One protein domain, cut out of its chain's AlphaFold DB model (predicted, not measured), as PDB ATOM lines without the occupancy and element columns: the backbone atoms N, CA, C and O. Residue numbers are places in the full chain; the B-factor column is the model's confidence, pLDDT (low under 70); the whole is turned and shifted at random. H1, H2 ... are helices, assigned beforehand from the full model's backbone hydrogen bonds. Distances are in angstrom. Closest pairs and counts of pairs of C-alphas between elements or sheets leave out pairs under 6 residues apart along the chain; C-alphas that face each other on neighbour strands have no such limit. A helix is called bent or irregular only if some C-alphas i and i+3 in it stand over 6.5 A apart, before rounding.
ATOM      1  N   PRO A 263      38.294 -24.394  16.402       80.50
ATOM      2  CA  PRO A 263      37.854 -25.769  16.162       80.50
ATOM      3  C   PRO A 263      36.569 -26.165  16.901       80.50
ATOM      4  O   PRO A 263      35.734 -26.872  16.348       80.50
ATOM      5  N   GLN A 264      36.362 -25.652  18.114       77.62
ATOM      6  CA  GLN A 264      35.169 -25.930  18.920       77.62
ATOM      7  C   GLN A 264      33.886 -25.438  18.241       77.62
ATOM      8  O   GLN A 264      32.881 -26.137  18.246       77.62
ATOM      9  N   PHE A 265      33.907 -24.263  17.606       75.62
ATOM     10  CA  PHE A 265      32.716 -23.737  16.928       75.62
ATOM     11  C   PHE A 265      32.427 -24.486  15.645       75.62
ATOM     12  O   PHE A 265      31.267 -24.744  15.345       75.62
ATOM     13  N   THR A 266      33.470 -24.886  14.921       80.62
ATOM     14  CA  THR A 266      33.306 -25.743  13.751       80.62
ATOM     15  C   THR A 266      32.730 -27.107  14.150       80.62
ATOM     16  O   THR A 266      31.821 -27.584  13.482       80.62
ATOM     17  N   ALA A 267      33.155 -27.695  15.276       84.06
ATOM     18  CA  ALA A 267      32.592 -28.950  15.787       84.06
ATOM     19  C   ALA A 267      31.106 -28.828  16.183       84.06
ATOM     20  O   ALA A 267      30.300 -29.694  15.850       84.06
ATOM     21  N   VAL A 268      30.721 -27.729  16.841       79.69
ATOM     22  CA  VAL A 268      29.313 -27.437  17.166       79.69
ATOM     23  C   VAL A 268      28.478 -27.220  15.900       79.69
ATOM     24  O   VAL A 268      27.354 -27.712  15.812       79.69
ATOM     25  N   ALA A 269      29.033 -26.526  14.904       79.12
ATOM     26  CA  ALA A 269      28.376 -26.289  13.622       79.12
ATOM     27  C   ALA A 269      28.097 -27.585  12.861       79.12
ATOM     28  O   ALA A 269      26.988 -27.780  12.366       79.12
ATOM     29  N   ILE A 270      29.085 -28.482  12.829       85.06
ATOM     30  CA  ILE A 270      28.956 -29.830  12.277       85.06
ATOM     31  C   ILE A 270      27.798 -30.568  12.964       85.06
ATOM     32  O   ILE A 270      26.920 -31.087  12.283       85.06
ATOM     33  N   GLY A 271      27.730 -30.526  14.300       82.56
ATOM     34  CA  GLY A 271      26.630 -31.130  15.053       82.56
ATOM     35  C   GLY A 271      25.252 -30.582  14.677       82.56
ATOM     36  O   GLY A 271      24.323 -31.357  14.466       82.56
ATOM     37  N   ALA A 272      25.124 -29.260  14.536       77.94
ATOM     38  CA  ALA A 272      23.870 -28.625  14.132       77.94
ATOM     39  C   ALA A 272      23.451 -28.995  12.703       77.94
ATOM     40  O   ALA A 272      22.273 -29.249  12.452       77.94
ATOM     41  N   LEU A 273      24.408 -29.059  11.779       81.19
ATOM     42  CA  LEU A 273      24.160 -29.457  10.399       81.19
ATOM     43  C   LEU A 273      23.701 -30.923  10.321       81.19
ATOM     44  O   LEU A 273      22.705 -31.220   9.665       81.19
ATOM     45  N   THR A 274      24.368 -31.832  11.035       85.19
ATOM     46  CA  THR A 274      23.980 -33.250  11.080       85.19
ATOM     47  C   THR A 274      22.637 -33.462  11.771       85.19
ATOM     48  O   THR A 274      21.832 -34.272  11.317       85.19
ATOM     49  N   ALA A 275      22.336 -32.685  12.816       80.50
ATOM     50  CA  ALA A 275      21.020 -32.695  13.451       80.50
ATOM     51  C   ALA A 275      19.905 -32.237  12.497       80.50
ATOM     52  O   ALA A 275      18.801 -32.775  12.554       80.50
ATOM     53  N   LEU A 276      20.180 -31.275  11.606       78.62
ATOM     54  CA  LEU A 276      19.220 -30.834  10.588       78.62
ATOM     55  C   LEU A 276      18.838 -31.980   9.658       78.62
ATOM     56  O   LEU A 276      17.657 -32.216   9.436       78.62
ATOM     57  N   ARG A 277      19.843 -32.704   9.161       84.00
ATOM     58  CA  ARG A 277      19.629 -33.862   8.297       84.00
ATOM     59  C   ARG A 277      18.907 -34.996   9.025       84.00
ATOM     60  O   ARG A 277      18.092 -35.663   8.411       84.00
ATOM     61  N   ALA A 278      19.198 -35.221  10.306       82.06
ATOM     62  CA  ALA A 278      18.572 -36.293  11.082       82.06
ATOM     63  C   ALA A 278      17.090 -36.035  11.418       82.06
ATOM     64  O   ALA A 278      16.367 -36.984  11.699       82.06
ATOM     65  N   ASN A 279      16.647 -34.773  11.412       77.88
ATOM     66  CA  ASN A 279      15.252 -34.407  11.683       77.88
ATOM     67  C   ASN A 279      14.326 -34.558  10.474       77.88
ATOM     68  O   ASN A 279      13.110 -34.550  10.642       77.88
ATOM     69  N   ASP A 280      14.879 -34.666   9.269       75.94
ATOM     70  CA  ASP A 280      14.093 -34.926   8.075       75.94
ATOM     71  C   ASP A 280      14.124 -36.432   7.797       75.94
ATOM     72  O   ASP A 280      15.187 -37.005   7.552       75.94
ATOM     73  N   ALA A 281      12.967 -37.093   7.890       76.50
ATOM     74  CA  ALA A 281      12.866 -38.527   7.631       76.50
ATOM     75  C   ALA A 281      13.074 -38.851   6.143       76.50
ATOM     76  O   ALA A 281      13.577 -39.926   5.827       76.50
ATOM     77  N   ASN A 282      12.722 -37.918   5.246       81.56
ATOM     78  CA  ASN A 282      12.786 -38.084   3.793       81.56
ATOM     79  C   ASN A 282      13.281 -36.793   3.108       81.56
ATOM     80  O   ASN A 282      12.539 -36.174   2.341       81.56
ATOM     81  N   PRO A 283      14.532 -36.374   3.363       78.88
ATOM     82  CA  PRO A 283      15.056 -35.140   2.805       78.88
ATOM     83  C   PRO A 283      15.159 -35.220   1.275       78.88
ATOM     84  O   PRO A 283      15.610 -36.243   0.748       78.88
ATOM     85  N   PRO A 284      14.827 -34.137   0.547       85.38
ATOM     86  CA  PRO A 284      15.048 -34.061  -0.893       85.38
ATOM     87  C   PRO A 284      16.511 -34.345  -1.262       85.38
ATOM     88  O   PRO A 284      17.431 -33.944  -0.544       85.38
ATOM     89  N   GLN A 285      16.746 -34.975  -2.415       86.88
ATOM     90  CA  GLN A 285      18.103 -35.324  -2.857       86.88
ATOM     91  C   GLN A 285      19.017 -34.091  -2.968       86.88
ATOM     92  O   GLN A 285      20.156 -34.125  -2.511       86.88
ATOM     93  N   GLU A 286      18.496 -32.969  -3.470       85.69
ATOM     94  CA  GLU A 286      19.230 -31.697  -3.549       85.69
ATOM     95  C   GLU A 286      19.693 -31.200  -2.170       85.69
ATOM     96  O   GLU A 286      20.812 -30.703  -2.011       85.69
ATOM     97  N   PHE A 287      18.854 -31.377  -1.143       82.94
ATOM     98  CA  PHE A 287      19.216 -31.047   0.231       82.94
ATOM     99  C   PHE A 287      20.324 -31.969   0.740       82.94
ATOM    100  O   PHE A 287      21.269 -31.487   1.364       82.94
ATOM    101  N   LEU A 288      20.247 -33.275   0.461       83.75
ATOM    102  CA  LEU A 288      21.278 -34.241   0.848       83.75
ATOM    103  C   LEU A 288      22.633 -33.936   0.202       83.75
ATOM    104  O   LEU A 288      23.663 -34.032   0.872       83.75
ATOM    105  N   ASP A 289      22.640 -33.541  -1.068       85.81
ATOM    106  CA  ASP A 289      23.864 -33.202  -1.791       85.81
ATOM    107  C   ASP A 289      24.479 -31.899  -1.259       85.81
ATOM    108  O   ASP A 289      25.679 -31.847  -0.961       85.81
ATOM    109  N   SER A 290      23.650 -30.875  -1.018       84.81
ATOM    110  CA  SER A 290      24.084 -29.640  -0.352       84.81
ATOM    111  C   SER A 290      24.609 -29.909   1.061       84.81
ATOM    112  O   SER A 290      25.640 -29.354   1.444       84.81
ATOM    113  N   TYR A 291      23.928 -30.762   1.832       87.81
ATOM    114  CA  TYR A 291      24.320 -31.160   3.185       87.81
ATOM    115  C   TYR A 291      25.687 -31.844   3.189       87.81
ATOM    116  O   TYR A 291      26.567 -31.445   3.948       87.81
ATOM    117  N   LYS A 292      25.892 -32.842   2.322       88.00
ATOM    118  CA  LYS A 292      27.166 -33.569   2.224       88.00
ATOM    119  C   LYS A 292      28.312 -32.645   1.825       88.00
ATOM    120  O   LYS A 292      29.397 -32.741   2.396       88.00
ATOM    121  N   SER A 293      28.077 -31.741   0.875       85.62
ATOM    122  CA  SER A 293      29.067 -30.740   0.460       85.62
ATOM    123  C   SER A 293      29.464 -29.818   1.623       85.62
ATOM    124  O   SER A 293      30.650 -29.662   1.923       85.62
ATOM    125  N   GLU A 294      28.478 -29.277   2.344       84.75
ATOM    126  CA  GLU A 294      28.695 -28.385   3.490       84.75
ATOM    127  C   GLU A 294      29.371 -29.112   4.669       84.75
ATOM    128  O   GLU A 294      30.309 -28.585   5.276       84.75
ATOM    129  N   LEU A 295      28.969 -30.355   4.950       87.94
ATOM    130  CA  LEU A 295      29.578 -31.196   5.980       87.94
ATOM    131  C   LEU A 295      31.052 -31.477   5.667       87.94
ATOM    132  O   LEU A 295      31.909 -31.292   6.531       87.94
ATOM    133  N   ASN A 296      31.361 -31.862   4.427       86.69
ATOM    134  CA  ASN A 296      32.734 -32.109   3.994       86.69
ATOM    135  C   ASN A 296      33.602 -30.857   4.135       86.69
ATOM    136  O   ASN A 296      34.712 -30.935   4.667       86.69
ATOM    137  N   LEU A 297      33.081 -29.695   3.730       86.19
ATOM    138  CA  LEU A 297      33.771 -28.416   3.879       86.19
ATOM    139  C   LEU A 297      34.099 -28.124   5.350       86.19
ATOM    140  O   LEU A 297      35.231 -27.748   5.666       86.19
ATOM    141  N   PHE A 298      33.136 -28.304   6.259       85.94
ATOM    142  CA  PHE A 298      33.361 -28.053   7.681       85.94
ATOM    143  C   PHE A 298      34.324 -29.051   8.317       85.94
ATOM    144  O   PHE A 298      35.172 -28.635   9.107       85.94
ATOM    145  N   VAL A 299      34.248 -30.333   7.963       88.75
ATOM    146  CA  VAL A 299      35.148 -31.360   8.504       88.75
ATOM    147  C   VAL A 299      36.582 -31.137   8.022       88.75
ATOM    148  O   VAL A 299      37.498 -31.133   8.841       88.75
ATOM    149  N   SER A 300      36.793 -30.834   6.739       86.88
ATOM    150  CA  SER A 300      38.126 -30.489   6.223       86.88
ATOM    151  C   SER A 300      38.661 -29.181   6.817       86.88
ATOM    152  O   SER A 300      39.845 -29.063   7.143       86.88
ATOM    153  N   ALA A 301      37.794 -28.185   7.023       85.56
ATOM    154  CA  ALA A 301      38.162 -26.953   7.711       85.56
ATOM    155  C   ALA A 301      38.563 -27.199   9.174       85.56
ATOM    156  O   ALA A 301      39.489 -26.542   9.662       85.56
ATOM    157  N   LEU A 302      37.869 -28.113   9.857       88.56
ATOM    158  CA  LEU A 302      38.170 -28.526  11.221       88.56
ATOM    159  C   LEU A 302      39.518 -29.247  11.288       88.56
ATOM    160  O   LEU A 302      40.349 -28.883  12.119       88.56
ATOM    161  N   GLU A 303      39.759 -30.200  10.390       89.69
ATOM    162  CA  GLU A 303      41.005 -30.964  10.289       89.69
ATOM    163  C   GLU A 303      42.226 -30.049  10.160       89.69
ATOM    164  O   GLU A 303      43.134 -30.090  10.994       89.69
ATOM    165  N   GLY A 304      42.197 -29.101   9.217       86.75
ATOM    166  CA  GLY A 304      43.289 -28.140   9.030       86.75
ATOM    167  C   GLY A 304      43.539 -27.210  10.229       86.75
ATOM    168  O   GLY A 304      44.565 -26.530  10.293       86.75
ATOM    169  N   ARG A 305      42.617 -27.149  11.198       87.38
ATOM    170  CA  ARG A 305      42.681 -26.258  12.370       87.38
ATOM    171  C   ARG A 305      42.758 -27.008  13.691       87.38
ATOM    172  O   ARG A 305      42.896 -26.357  14.722       87.38
ATOM    173  N   TRP A 306      42.710 -28.336  13.674       89.12
ATOM    174  CA  TRP A 306      42.572 -29.153  14.876       89.12
ATOM    175  C   TRP A 306      43.708 -28.942  15.885       89.12
ATOM    176  O   TRP A 306      43.482 -28.929  17.089       89.12
ATOM    177  N   HIS A 307      44.912 -28.618  15.410       84.94
ATOM    178  CA  HIS A 307      46.055 -28.233  16.246       84.94
ATOM    179  C   HIS A 307      45.807 -27.005  17.153       84.94
ATOM    180  O   HIS A 307      46.575 -26.768  18.081       84.94
ATOM    181  N   LYS A 308      44.766 -26.202  16.889       84.12
ATOM    182  CA  LYS A 308      44.344 -25.056  17.718       84.12
ATOM    183  C   LYS A 308      43.252 -25.415  18.723       84.12
ATOM    184  O   LYS A 308      42.777 -24.525  19.429       84.12
ATOM    185  N   PHE A 309      42.809 -26.671  18.754       81.62
ATOM    186  CA  PHE A 309      41.834 -27.130  19.729       81.62
ATOM    187  C   PHE A 309      42.441 -26.963  21.131       81.62
ATOM    188  O   PHE A 309      43.596 -27.340  21.343       81.62
ATOM    189  N   PRO A 310      41.729 -26.340  22.084       75.31
ATOM    190  CA  PRO A 310      42.312 -25.978  23.362       75.31
ATOM    191  C   PRO A 310      42.633 -27.238  24.155       75.31
ATOM    192  O   PRO A 310      41.762 -28.060  24.432       75.31
ATOM    193  N   THR A 311      43.882 -27.343  24.582       77.06
ATOM    194  CA  THR A 311      44.304 -28.317  25.579       77.06
ATOM    195  C   THR A 311      44.241 -27.680  26.967       77.06
ATOM    196  O   THR A 311      44.347 -26.459  27.134       77.06
ATOM    197  N   VAL A 312      43.996 -28.504  27.985       72.50
ATOM    198  CA  VAL A 312      43.970 -28.065  29.384       72.50
ATOM    199  C   VAL A 312      45.278 -28.486  30.037       72.50
ATOM    200  O   VAL A 312      45.479 -29.656  30.340       72.50
ATOM    201  N   GLN A 313      46.178 -27.520  30.217       74.56
ATOM    202  CA  GLN A 313      47.437 -27.670  30.950       74.56
ATOM    203  C   GLN A 313      47.546 -26.523  31.969       74.56
ATOM    204  O   GLN A 313      48.171 -25.505  31.673       74.56
ATOM    205  N   PRO A 314      46.855 -26.616  33.123       71.12
ATOM    206  CA  PRO A 314      46.896 -25.569  34.141       71.12
ATOM    207  C   PRO A 314      48.296 -25.418  34.737       71.12
ATOM    208  O   PRO A 314      48.949 -26.418  35.035       71.12
ATOM    209  N   SER A 315      48.715 -24.184  35.016       74.44
ATOM    210  CA  SER A 315      49.787 -23.941  35.986       74.44
ATOM    211  C   SER A 315      49.248 -24.007  37.423       74.44
ATOM    212  O   SER A 315      48.049 -23.841  37.658       74.44
ATOM    213  N   GLU A 316      50.119 -24.193  38.419       68.31
ATOM    214  CA  GLU A 316      49.715 -24.172  39.838       68.31
ATOM    215  C   GLU A 316      49.064 -22.839  40.254       68.31
ATOM    216  O   GLU A 316      48.168 -22.818  41.096       68.31
ATOM    217  N   GLN A 317      49.459 -21.729  39.619       65.19
ATOM    218  CA  GLN A 317      48.864 -20.409  39.850       65.19
ATOM    219  C   GLN A 317      47.442 -20.307  39.287       65.19
ATOM    220  O   GLN A 317      46.583 -19.666  39.896       65.19
ATOM    221  N   ASP A 318      47.173 -20.960  38.155       69.38
ATOM    222  CA  ASP A 318      45.838 -20.995  37.559       69.38
ATOM    223  C   ASP A 318      44.858 -21.748  38.464       69.38
ATOM    224  O   ASP A 318      43.730 -21.305  38.673       69.38
ATOM    225  N   LEU A 319      45.307 -22.846  39.076       66.50
ATOM    226  CA  LEU A 319      44.484 -23.675  39.961       66.50
ATOM    227  C   LEU A 319      43.993 -22.940  41.217       66.50
ATOM    228  O   LEU A 319      42.915 -23.254  41.715       66.50
ATOM    229  N   ALA A 320      44.731 -21.936  41.696       64.44
ATOM    230  CA  ALA A 320      44.336 -21.113  42.842       64.44
ATOM    231  C   ALA A 320      43.307 -20.014  42.491       64.44
ATOM    232  O   ALA A 320      42.778 -19.340  43.378       64.44
ATOM    233  N   SER A 321      43.017 -19.792  41.205       71.62
ATOM    234  CA  SER A 321      42.157 -18.705  40.736       71.62
ATOM    235  C   SER A 321      40.705 -19.157  40.550       71.62
ATOM    236  O   SER A 321      40.388 -19.925  39.644       71.62
ATOM    237  N   VAL A 322      39.772 -18.587  41.323       64.62
ATOM    238  CA  VAL A 322      38.316 -18.819  41.152       64.62
ATOM    239  C   VAL A 322      37.861 -18.517  39.718       64.62
ATOM    240  O   VAL A 322      37.047 -19.238  39.145       64.62
ATOM    241  N   LYS A 323      38.439 -17.479  39.100       66.19
ATOM    242  CA  LYS A 323      38.155 -17.110  37.706       66.19
ATOM    243  C   LYS A 323      38.547 -18.227  36.734       66.19
ATOM    244  O   LYS A 323      37.841 -18.445  35.755       66.19
ATOM    245  N   TYR A 324      39.655 -18.916  36.998       71.88
ATOM    246  CA  TYR A 324      40.115 -20.033  36.179       71.88
ATOM    247  C   TYR A 324      39.224 -21.268  36.353       71.88
ATOM    248  O   TYR A 324      38.859 -21.897  35.365       71.88
ATOM    249  N   LEU A 325      38.775 -21.565  37.576       67.00
ATOM    250  CA  LEU A 325      37.839 -22.668  37.827       67.00
ATOM    251  C   LEU A 325      36.497 -22.465  37.104       67.00
ATOM    252  O   LEU A 325      36.001 -23.388  36.460       67.00
ATOM    253  N   SER A 326      35.941 -21.248  37.128       67.31
ATOM    254  CA  SER A 326      34.738 -20.922  36.345       67.31
ATOM    255  C   SER A 326      34.958 -21.036  34.831       67.31
ATOM    256  O   SER A 326      34.030 -21.367  34.095       67.31
ATOM    257  N   GLU A 327      36.171 -20.771  34.347       73.56
ATOM    258  CA  GLU A 327      36.528 -20.953  32.938       73.56
ATOM    259  C   GLU A 327      36.641 -22.442  32.569       73.56
ATOM    260  O   GLU A 327      36.149 -22.853  31.518       73.56
ATOM    261  N   LEU A 328      37.206 -23.281  33.446       75.62
ATOM    262  CA  LEU A 328      37.261 -24.734  33.247       75.62
ATOM    263  C   LEU A 328      35.862 -25.358  33.153       75.62
ATOM    264  O   LEU A 328      35.630 -26.201  32.291       75.62
ATOM    265  N   GLN A 329      34.905 -24.908  33.967       74.75
ATOM    266  CA  GLN A 329      33.510 -25.356  33.856       74.75
ATOM    267  C   GLN A 329      32.902 -25.035  32.487       74.75
ATOM    268  O   GLN A 329      32.233 -25.881  31.892       74.75
ATOM    269  N   ARG A 330      33.148 -23.827  31.961       74.62
ATOM    270  CA  ARG A 330      32.681 -23.440  30.619       74.62
ATOM    271  C   ARG A 330      33.322 -24.303  29.540       74.62
ATOM    272  O   ARG A 330      32.635 -24.721  28.614       74.62
ATOM    273  N   ARG A 331      34.608 -24.633  29.692       75.81
ATOM    274  CA  ARG A 331      35.315 -25.532  28.774       75.81
ATOM    275  C   ARG A 331      34.744 -26.944  28.767       75.81
ATOM    276  O   ARG A 331      34.690 -27.539  27.701       75.81
ATOM    277  N   ILE A 332      34.277 -27.469  29.903       80.69
ATOM    278  CA  ILE A 332      33.594 -28.774  29.925       80.69
ATOM    279  C   ILE A 332      32.360 -28.749  29.026       80.69
ATOM    280  O   ILE A 332      32.175 -29.671  28.237       80.69
ATOM    281  N   ILE A 333      31.553 -27.690  29.105       79.56
ATOM    282  CA  ILE A 333      30.375 -27.535  28.244       79.56
ATOM    283  C   ILE A 333      30.809 -27.488  26.774       79.56
ATOM    284  O   ILE A 333      30.270 -28.221  25.949       79.56
ATOM    285  N   ASP A 334      31.831 -26.694  26.450       80.50
ATOM    286  CA  ASP A 334      32.352 -26.598  25.083       80.50
ATOM    287  C   ASP A 334      32.861 -27.952  24.559       80.50
ATOM    288  O   ASP A 334      32.610 -28.305  23.405       80.50
ATOM    289  N   PHE A 335      33.535 -28.742  25.402       83.25
ATOM    290  CA  PHE A 335      33.990 -30.091  25.068       83.25
ATOM    291  C   PHE A 335      32.833 -31.068  24.885       83.25
ATOM    292  O   PHE A 335      32.866 -31.849  23.940       83.25
ATOM    293  N   GLN A 336      31.802 -31.016  25.729       84.50
ATOM    294  CA  GLN A 336      30.614 -31.865  25.598       84.50
ATOM    295  C   GLN A 336      29.865 -31.585  24.293       84.50
ATOM    296  O   GLN A 336      29.556 -32.516  23.550       84.50
ATOM    297  N   LEU A 337      29.639 -30.308  23.978       81.50
ATOM    298  CA  LEU A 337      28.980 -29.895  22.739       81.50
ATOM    299  C   LEU A 337      29.805 -30.282  21.505       81.50
ATOM    300  O   LEU A 337      29.261 -30.813  20.537       81.50
ATOM    301  N   SER A 338      31.126 -30.072  21.557       85.94
ATOM    302  CA  SER A 338      32.038 -30.477  20.480       85.94
ATOM    303  C   SER A 338      32.030 -31.995  20.291       85.94
ATOM    304  O   SER A 338      31.882 -32.470  19.171       85.94
ATOM    305  N   LEU A 339      32.134 -32.765  21.380       88.94
ATOM    306  CA  LEU A 339      32.117 -34.228  21.356       88.94
ATOM    307  C   LEU A 339      30.841 -34.754  20.696       88.94
ATOM    308  O   LEU A 339      30.922 -35.597  19.807       88.94
ATOM    309  N   LYS A 340      29.684 -34.214  21.094       84.88
ATOM    310  CA  LYS A 340      28.387 -34.584  20.524       84.88
ATOM    311  C   LYS A 340      28.335 -34.297  19.024       84.88
ATOM    312  O   LYS A 340      27.971 -35.183  18.255       84.88
ATOM    313  N   GLY A 341      28.757 -33.103  18.600       84.88
ATOM    314  CA  GLY A 341      28.773 -32.733  17.183       84.88
ATOM    315  C   GLY A 341      29.664 -33.640  16.330       84.88
ATOM    316  O   GLY A 341      29.237 -34.101  15.273       84.88
ATOM    317  N   LEU A 342      30.861 -33.979  16.822       90.31
ATOM    318  CA  LEU A 342      31.773 -34.900  16.131       90.31
ATOM    319  C   LEU A 342      31.212 -36.325  16.055       90.31
ATOM    320  O   LEU A 342      31.349 -36.979  15.024       90.31
ATOM    321  N   GLN A 343      30.578 -36.809  17.128       90.94
ATOM    322  CA  GLN A 343      29.974 -38.142  17.164       90.94
ATOM    323  C   GLN A 343      28.811 -38.276  16.184       90.94
ATOM    324  O   GLN A 343      28.717 -39.295  15.505       90.94
ATOM    325  N   MET A 344      27.957 -37.252  16.088       87.31
ATOM    326  CA  MET A 344      26.835 -37.245  15.148       87.31
ATOM    327  C   MET A 344      27.324 -37.327  13.699       87.31
ATOM    328  O   MET A 344      26.780 -38.097  12.913       87.31
ATOM    329  N   ALA A 345      28.392 -36.605  13.357       90.19
ATOM    330  CA  ALA A 345      28.912 -36.564  11.993       90.19
ATOM    331  C   ALA A 345      29.588 -37.858  11.516       90.19
ATOM    332  O   ALA A 345      29.731 -38.042  10.310       90.19
ATOM    333  N   LEU A 346      29.996 -38.765  12.416       92.62
ATOM    334  CA  LEU A 346      30.739 -39.982  12.053       92.62
ATOM    335  C   LEU A 346      30.032 -40.847  11.005       92.62
ATOM    336  O   LEU A 346      30.708 -41.444  10.169       92.62
ATOM    337  N   ALA A 347      28.702 -40.929  11.065       88.00
ATOM    338  CA  ALA A 347      27.912 -41.753  10.154       88.00
ATOM    339  C   ALA A 347      27.845 -41.180   8.728       88.00
ATOM    340  O   ALA A 347      27.609 -41.927   7.783       88.00
ATOM    341  N   ASP A 348      28.085 -39.875   8.573       88.31
ATOM    342  CA  ASP A 348      27.781 -39.133   7.347       88.31
ATOM    343  C   ASP A 348      29.031 -38.672   6.578       88.31
ATOM    344  O   ASP A 348      28.916 -38.068   5.511       88.31
ATOM    345  N   VAL A 349      30.229 -38.964   7.093       92.31
ATOM    346  CA  VAL A 349      31.515 -38.571   6.494       92.31
ATOM    347  C   VAL A 349      32.248 -39.732   5.814       92.31
ATOM    348  O   VAL A 349      32.021 -40.906   6.116       92.31
ATOM    349  N   SER A 350      33.187 -39.396   4.923       90.94
ATOM    350  CA  SER A 350      34.059 -40.367   4.240       90.94
ATOM    351  C   SER A 350      34.973 -41.138   5.206       90.94
ATOM    352  O   SER A 350      35.307 -40.646   6.280       90.94
ATOM    353  N   SER A 351      35.456 -42.322   4.812       90.75
ATOM    354  CA  SER A 351      36.347 -43.166   5.635       90.75
ATOM    355  C   SER A 351      37.621 -42.446   6.116       90.75
ATOM    356  O   SER A 351      38.035 -42.604   7.268       90.75
ATOM    357  N   ASN A 352      38.212 -41.600   5.267       89.06
ATOM    358  CA  ASN A 352      39.382 -40.791   5.619       89.06
ATOM    359  C   ASN A 352      39.044 -39.785   6.729       89.06
ATOM    360  O   ASN A 352      39.718 -39.732   7.759       89.06
ATOM    361  N   GLN A 353      37.940 -39.053   6.574       91.62
ATOM    362  CA  GLN A 353      37.455 -38.112   7.584       91.62
ATOM    363  C   GLN A 353      36.998 -38.819   8.866       91.62
ATOM    364  O   GLN A 353      37.205 -38.289   9.953       91.62
ATOM    365  N   GLN A 354      36.433 -40.029   8.783       92.75
ATOM    366  CA  GLN A 354      36.078 -40.826   9.963       92.75
ATOM    367  C   GLN A 354      37.301 -41.133  10.826       92.75
ATOM    368  O   GLN A 354      37.201 -41.120  12.051       92.75
ATOM    369  N   THR A 355      38.456 -41.395  10.210       93.69
ATOM    370  CA  THR A 355      39.706 -41.653  10.939       93.69
ATOM    371  C   THR A 355      40.136 -40.415  11.725       93.69
ATOM    372  O   THR A 355      40.381 -40.504  12.932       93.69
ATOM    373  N   PHE A 356      40.124 -39.248  11.074       94.81
ATOM    374  CA  PHE A 356      40.365 -37.965  11.733       94.81
ATOM    375  C   PHE A 356      39.357 -37.705  12.866       94.81
ATOM    376  O   PHE A 356      39.762 -37.449  14.000       94.81
ATOM    377  N   LEU A 357      38.052 -37.831  12.604       93.25
ATOM    378  CA  LEU A 357      37.006 -37.576  13.598       93.25
ATOM    379  C   LEU A 357      37.104 -38.516  14.804       93.25
ATOM    380  O   LEU A 357      36.922 -38.068  15.933       93.25
ATOM    381  N   LYS A 358      37.436 -39.799  14.608       95.19
ATOM    382  CA  LYS A 358      37.664 -40.748  15.712       95.19
ATOM    383  C   LYS A 358      38.836 -40.316  16.596       95.19
ATOM    384  O   LYS A 358      38.711 -40.351  17.819       95.19
ATOM    385  N   SER A 359      39.940 -39.869  15.993       93.81
ATOM    386  CA  SER A 359      41.090 -39.325  16.727       93.81
ATOM    387  C   SER A 359      40.722 -38.042  17.485       93.81
ATOM    388  O   SER A 359      40.985 -37.933  18.683       93.81
ATOM    389  N   ALA A 360      40.017 -37.120  16.826       91.69
ATOM    390  CA  ALA A 360      39.513 -35.890  17.427       91.69
ATOM    391  C   ALA A 360      38.603 -36.174  18.636       91.69
ATOM    392  O   ALA A 360      38.792 -35.608  19.710       91.69
ATOM    393  N   ILE A 361      37.658 -37.110  18.501       93.00
ATOM    394  CA  ILE A 361      36.766 -37.560  19.580       93.00
ATOM    395  C   ILE A 361      37.557 -38.086  20.780       93.00
ATOM    396  O   ILE A 361      37.220 -37.759  21.919       93.00
ATOM    397  N   LEU A 362      38.596 -38.890  20.544       93.50
ATOM    398  CA  LEU A 362      39.438 -39.433  21.607       93.50
ATOM    399  C   LEU A 362      40.156 -38.309  22.370       93.50
ATOM    400  O   LEU A 362      40.047 -38.243  23.593       93.50
ATOM    401  N   GLN A 363      40.753 -37.351  21.658       90.81
ATOM    402  CA  GLN A 363      41.409 -36.192  22.273       90.81
ATOM    403  C   GLN A 363      40.438 -35.306  23.075       90.81
ATOM    404  O   GLN A 363      40.790 -34.795  24.143       90.81
ATOM    405  N   VAL A 364      39.206 -35.112  22.589       88.12
ATOM    406  CA  VAL A 364      38.180 -34.353  23.325       88.12
ATOM    407  C   VAL A 364      37.774 -35.086  24.602       88.12
ATOM    408  O   VAL A 364      37.654 -34.452  25.649       88.12
ATOM    409  N   LYS A 365      37.601 -36.414  24.547       89.44
ATOM    410  CA  LYS A 365      37.297 -37.236  25.731       89.44
ATOM    411  C   LYS A 365      38.410 -37.168  26.772       89.44
ATOM    412  O   LYS A 365      38.114 -36.996  27.953       89.44
ATOM    413  N   GLU A 366      39.667 -37.251  26.345       89.81
ATOM    414  CA  GLU A 366      40.825 -37.085  27.227       89.81
ATOM    415  C   GLU A 366      40.829 -35.699  27.873       89.81
ATOM    416  O   GLU A 366      40.881 -35.589  29.096       89.81
ATOM    417  N   SER A 367      40.660 -34.642  27.073       87.69
ATOM    418  CA  SER A 367      40.627 -33.256  27.563       87.69
ATOM    419  C   SER A 367      39.494 -33.025  28.565       87.69
ATOM    420  O   SER A 367      39.687 -32.352  29.582       87.69
ATOM    421  N   LEU A 368      38.318 -33.604  28.314       84.31
ATOM    422  CA  LEU A 368      37.178 -33.555  29.225       84.31
ATOM    423  C   LEU A 368      37.497 -34.268  30.542       84.31
ATOM    424  O   LEU A 368      37.271 -33.687  31.601       84.31
ATOM    425  N   ASN A 369      38.069 -35.473  30.486       84.19
ATOM    426  CA  ASN A 369      38.432 -36.242  31.675       84.19
ATOM    427  C   ASN A 369      39.495 -35.524  32.524       84.19
ATOM    428  O   ASN A 369      39.360 -35.424  33.744       84.19
ATOM    429  N   THR A 370      40.521 -34.952  31.887       85.12
ATOM    430  CA  THR A 370      41.538 -34.139  32.570       85.12
ATOM    431  C   THR A 370      40.906 -32.925  33.248       85.12
ATOM    432  O   THR A 370      41.165 -32.667  34.421       85.12
ATOM    433  N   THR A 371      40.037 -32.201  32.539       82.31
ATOM    434  CA  THR A 371      39.369 -30.999  33.067       82.31
ATOM    435  C   THR A 371      38.462 -31.328  34.251       82.31
ATOM    436  O   THR A 371      38.488 -30.633  35.266       82.31
ATOM    437  N   ASP A 372      37.683 -32.402  34.138       79.31
ATOM    438  CA  ASP A 372      36.791 -32.878  35.193       79.31
ATOM    439  C   ASP A 372      37.577 -33.362  36.422       79.31
ATOM    440  O   ASP A 372      37.222 -33.031  37.553       79.31
ATOM    441  N   THR A 373      38.702 -34.054  36.214       82.69
ATOM    442  CA  THR A 373      39.607 -34.472  37.297       82.69
ATOM    443  C   THR A 373      40.169 -33.266  38.046       82.69
ATOM    444  O   THR A 373      40.098 -33.235  39.274       82.69
ATOM    445  N   ILE A 374      40.645 -32.240  37.328       81.62
ATOM    446  CA  ILE A 374      41.137 -30.991  37.930       81.62
ATOM    447  C   ILE A 374      40.046 -30.334  38.780       81.62
ATOM    448  O   ILE A 374      40.295 -29.971  39.929       81.62
ATOM    449  N   LEU A 375      38.827 -30.193  38.246       78.50
ATOM    450  CA  LEU A 375      37.726 -29.586  38.994       78.50
ATOM    451  C   LEU A 375      37.358 -30.403  40.231       78.50
ATOM    452  O   LEU A 375      37.188 -29.819  41.297       78.50
ATOM    453  N   LYS A 376      37.276 -31.734  40.125       79.19
ATOM    454  CA  LYS A 376      37.000 -32.629  41.261       79.19
ATOM    455  C   LYS A 376      38.094 -32.570  42.321       79.19
ATOM    456  O   LYS A 376      37.796 -32.612  43.511       79.19
ATOM    457  N   GLU A 377      39.352 -32.469  41.915       81.75
ATOM    458  CA  GLU A 377      40.471 -32.343  42.843       81.75
ATOM    459  C   GLU A 377      40.455 -30.986  43.560       81.75
ATOM    460  O   GLU A 377      40.596 -30.935  44.781       81.75
ATOM    461  N   GLN A 378      40.186 -29.892  42.843       73.56
ATOM    462  CA  GLN A 378      40.020 -28.566  43.446       73.56
ATOM    463  C   GLN A 378      38.786 -28.495  44.354       73.56
ATOM    464  O   GLN A 378      38.851 -27.909  45.433       73.56
ATOM    465  N   ALA A 379      37.699 -29.182  43.988       67.31
ATOM    466  CA  ALA A 379      36.510 -29.346  44.822       67.31
ATOM    467  C   ALA A 379      36.817 -29.982  46.172       67.31
ATOM    468  O   ALA A 379      36.239 -29.603  47.183       67.31
ATOM    469  N   ARG A 380      37.716 -30.972  46.182       72.31
ATOM    470  CA  ARG A 380      38.147 -31.654  47.405       72.31
ATOM    471  C   ARG A 380      39.047 -30.769  48.269       72.31
ATOM    472  O   ARG A 380      39.045 -30.933  49.483       72.31
ATOM    473  N   ARG A 381      39.813 -29.857  47.658       70.19
ATOM    474  CA  ARG A 381      40.751 -28.951  48.348       70.19
ATOM    475  C   ARG A 381      40.070 -27.704  48.929       70.19
ATOM    476  O   ARG A 381      40.535 -27.190  49.941       70.19
ATOM    477  N   MET A 382      38.985 -27.220  48.325       62.16
ATOM    478  CA  MET A 382      38.189 -26.101  48.853       62.16
ATOM    479  C   MET A 382      37.067 -26.623  49.771       62.16
ATOM    480  O   MET A 382      36.452 -27.641  49.475       62.16
ATOM    481  N   SER A 383      36.781 -25.960  50.899       54.78
ATOM    482  CA  SER A 383      35.740 -26.418  51.838       54.78
ATOM    483  C   SER A 383      34.357 -26.545  51.161       54.78
ATOM    484  O   SER A 383      33.993 -25.748  50.291       54.78
ATOM    485  N   LYS A 384      33.575 -27.563  51.567       50.72
ATOM    486  CA  LYS A 384      32.322 -28.012  50.915       50.72
ATOM    487  C   LYS A 384      31.285 -26.907  50.634       50.72
ATOM    488  O   LYS A 384      30.522 -27.044  49.683       50.72
ATOM    489  N   GLU A 385      31.253 -25.824  51.412       46.78
ATOM    490  CA  GLU A 385      30.261 -24.745  51.260       46.78
ATOM    491  C   GLU A 385      30.536 -23.801  50.085       46.78
ATOM    492  O   GLU A 385      29.601 -23.314  49.457       46.78
ATOM    493  N   SER A 386      31.802 -23.565  49.729       46.66
ATOM    494  CA  SER A 386      32.133 -22.646  48.628       46.66
ATOM    495  C   SER A 386      32.003 -23.312  47.252       46.66
ATOM    496  O   SER A 386      31.771 -22.634  46.253       46.66
ATOM    497  N   PHE A 387      32.129 -24.644  47.189       42.75
ATOM    498  CA  PHE A 387      32.203 -25.391  45.929       42.75
ATOM    499  C   PHE A 387      30.856 -25.928  45.418       42.75
ATOM    500  O   PHE A 387      30.716 -26.184  44.224       42.75
ATOM    501  N   SER A 388      29.835 -26.082  46.269       45.81
ATOM    502  CA  SER A 388      28.516 -26.604  45.854       45.81
ATOM    503  C   SER A 388      27.800 -25.700  44.831       45.81
ATOM    504  O   SER A 388      27.097 -26.190  43.943       45.81
ATOM    505  N   SER A 389      28.067 -24.388  44.880       46.94
ATOM    506  CA  SER A 389      27.641 -23.394  43.879       46.94
ATOM    507  C   SER A 389      28.445 -23.437  42.561       46.94
ATOM    508  O   SER A 389      28.089 -22.779  41.588       46.94
ATOM    509  N   LEU A 390      29.515 -24.238  42.520       40.56
ATOM    510  CA  LEU A 390      30.539 -24.337  41.474       40.56
ATOM    511  C   LEU A 390      30.644 -25.771  40.909       40.56
ATOM    512  O   LEU A 390      31.716 -26.204  40.486       40.56
ATOM    513  N   THR A 391      29.555 -26.536  40.837       46.47
ATOM    514  CA  THR A 391      29.577 -27.817  40.106       46.47
ATOM    515  C   THR A 391      28.885 -27.702  38.750       46.47
ATOM    516  O   THR A 391      27.875 -27.017  38.589       46.47
ATOM    517  N   THR A 392      29.442 -28.394  37.755       46.00
ATOM    518  CA  THR A 392      28.844 -28.615  36.429       46.00
ATOM    519  C   THR A 392      27.459 -29.249  36.530       46.00
ATOM    520  O   THR A 392      26.606 -28.959  35.699       46.00
ATOM    521  N   ASP A 393      27.212 -30.037  37.579       42.25
ATOM    522  CA  ASP A 393      25.910 -30.622  37.895       42.25
ATOM    523  C   ASP A 393      24.907 -29.586  38.414       42.25
ATOM    524  O   ASP A 393      23.750 -29.645  38.025       42.25
ATOM    525  N   SER A 394      25.323 -28.590  39.203       42.12
ATOM    526  CA  SER A 394      24.449 -27.479  39.611       42.12
ATOM    527  C   SER A 394      24.102 -26.568  38.432       42.12
ATOM    528  O   SER A 394      22.956 -26.157  38.314       42.12
ATOM    529  N   TYR A 395      25.047 -26.290  37.522       44.19
ATOM    530  CA  TYR A 395      24.755 -25.507  36.315       44.19
ATOM    531  C   TYR A 395      23.894 -26.296  35.329       44.19
ATOM    532  O   TYR A 395      22.906 -25.767  34.847       44.19
ATOM    533  N   ARG A 396      24.214 -27.568  35.056       44.66
ATOM    534  CA  ARG A 396      23.433 -28.423  34.150       44.66
ATOM    535  C   ARG A 396      22.063 -28.762  34.727       44.66
ATOM    536  O   ARG A 396      21.107 -28.762  33.967       44.66
ATOM    537  N   LYS A 397      21.930 -29.015  36.034       46.19
ATOM    538  CA  LYS A 397      20.620 -29.198  36.676       46.19
ATOM    539  C   LYS A 397      19.854 -27.889  36.735       46.19
ATOM    540  O   LYS A 397      18.730 -27.903  36.273       46.19
ATOM    541  N   ALA A 398      20.414 -26.767  37.197       44.16
ATOM    542  CA  ALA A 398      19.699 -25.483  37.164       44.16
ATOM    543  C   ALA A 398      19.254 -25.131  35.738       44.16
ATOM    544  O   ALA A 398      18.090 -24.824  35.524       44.16
ATOM    545  N   PHE A 399      20.136 -25.331  34.754       44.00
ATOM    546  CA  PHE A 399      19.833 -25.190  33.335       44.00
ATOM    547  C   PHE A 399      18.688 -26.110  32.898       44.00
ATOM    548  O   PHE A 399      17.694 -25.617  32.388       44.00
ATOM    549  N   LEU A 400      18.793 -27.426  33.119       42.28
ATOM    550  CA  LEU A 400      17.787 -28.400  32.684       42.28
ATOM    551  C   LEU A 400      16.448 -28.215  33.409       42.28
ATOM    552  O   LEU A 400      15.405 -28.345  32.778       42.28
ATOM    553  N   THR A 401      16.472 -27.856  34.693       44.22
ATOM    554  CA  THR A 401      15.279 -27.622  35.522       44.22
ATOM    555  C   THR A 401      14.578 -26.328  35.099       44.22
ATOM    556  O   THR A 401      13.369 -26.344  34.876       44.22
ATOM    557  N   GLU A 402      15.315 -25.233  34.867       39.31
ATOM    558  CA  GLU A 402      14.759 -23.983  34.326       39.31
ATOM    559  C   GLU A 402      14.258 -24.160  32.883       39.31
ATOM    560  O   GLU A 402      13.150 -23.732  32.565       39.31
ATOM    561  N   THR A 403      14.985 -24.878  32.015       38.72
ATOM    562  CA  THR A 403      14.487 -25.192  30.665       38.72
ATOM    563  C   THR A 403      13.268 -26.108  30.685       38.72
ATOM    564  O   THR A 403      12.407 -25.951  29.825       38.72
ATOM    565  N   SER A 404      13.158 -27.014  31.666       35.09
ATOM    566  CA  SER A 404      12.008 -27.915  31.807       35.09
ATOM    567  C   SER A 404      10.735 -27.198  32.291       35.09
ATOM    568  O   SER A 404       9.625 -27.549  31.892       35.09
ATOM    569  N   ALA A 405      10.885 -26.133  33.087       39.47
ATOM    570  CA  ALA A 405       9.775 -25.257  33.465       39.47
ATOM    571  C   ALA A 405       9.287 -24.400  32.279       39.47
ATOM    572  O   ALA A 405       8.094 -24.135  32.156       39.47
ATOM    573  N   ILE A 406      10.194 -24.023  31.370       40.47
ATOM    574  CA  ILE A 406       9.893 -23.257  30.147       40.47
ATOM    575  C   ILE A 406       9.276 -24.146  29.046       40.47
ATOM    576  O   ILE A 406       8.423 -23.677  28.295       40.47
TER     577      ILE A 406
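Overview. This is residues 263 to 406 of the 422 residues of an uncharacterized protein of Lipomyces starkeyi NRRL Y-11557 (UniProt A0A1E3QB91). Two helical hairpins of unequal length make this domain: H4 and H5 run side by side along its longest axis, and the shorter H1 and H2 pair crosses one end of them, with H1 packed on residues 334 to 345 of H4. Beyond the far end of H5, the short H6 leads into H7, whose residues 397 to 406 stick out, while residues 304 to 315 lead from H2 back to the short H3. The printed part has 144 residues with seven named helices, H1 to H7 in order, and no named strand; its class is all helix. It is loose, with a radius of gyration of the C-alphas of 18.0 A, and flat, spanning 58 by 39 by 18 A.

Along the chain. Find C-alpha 351 at (36.347, -43.166, 5.635); from there H5, the longest helix, runs 45.2 A through residues 351 to 381. Before it, H4 holds residues 322 to 345 and is 35.4 A long. Look next at C-alpha 263, at (37.854, -25.769, 16.162), where H1, residues 263 to 279, begins its 24.6 A; H2, residues 285 to 303, covers 26.8 A. H3 is residues 316 to 319 and H6 residues 384 to 390. H7, residues 392 to 406, runs 20.7 A to C-alpha 406 at (9.893, -23.257, 30.147).

Arrangement. Start with the hairpin of H5 and H4: they touch at a shallow tilt of 26 degrees, opposite ways, closest at the C-alphas of Ile 361 and Leu 339, 6.0 A apart. H1 touches H4 at a steep tilt of 42 degrees, the same way, and the closest C-alphas, of Gly 271 and Gly 341, are 3.4 A apart. H1 and H2 form the other hairpin, at a shallow tilt of 18 degrees, with Pro 263 and Leu 302 closest at 5.7 A between C-alphas. H2 and H5 only just touch, with 3 pairs of C-alphas within 8 A, the closest being Glu 303 and Phe 356 at 7.2 A. The helix packing is part aligned, part crossed. H3 is close to but not clearly touching H4; the closest C-alphas, of Asp 318 and Tyr 324, are 6.0 A apart. H6 is likewise close to but not clearly touching H5, with the C-alphas of Phe 387 and Ala 379 closest at 6.0 A, and H7 stands so to H4, with Thr 392 and Gln 329 closest at 6.2 A. H1 and H5 are apart. In H1, H2, H4, H5 and H7 every O i to N i+4 pair is within hydrogen-bond range; H3 is too short for one, and H6, only just irregular with C-alphas 386 and 389 6.6 A apart, has 0 of 3, and 1 of 4 O i to N i+3 pairs.

Size, cuts and confidence. The two C-alphas farthest apart, of Gln 285 and Ser 383, are 58.2 A apart. The printed part has no cut; the link from H2 to H3 is long, and the others are tight. The mean pLDDT of the printed part is 75.8; look for values under 70 at residues 382 to 406 and, among others, 316 to 320.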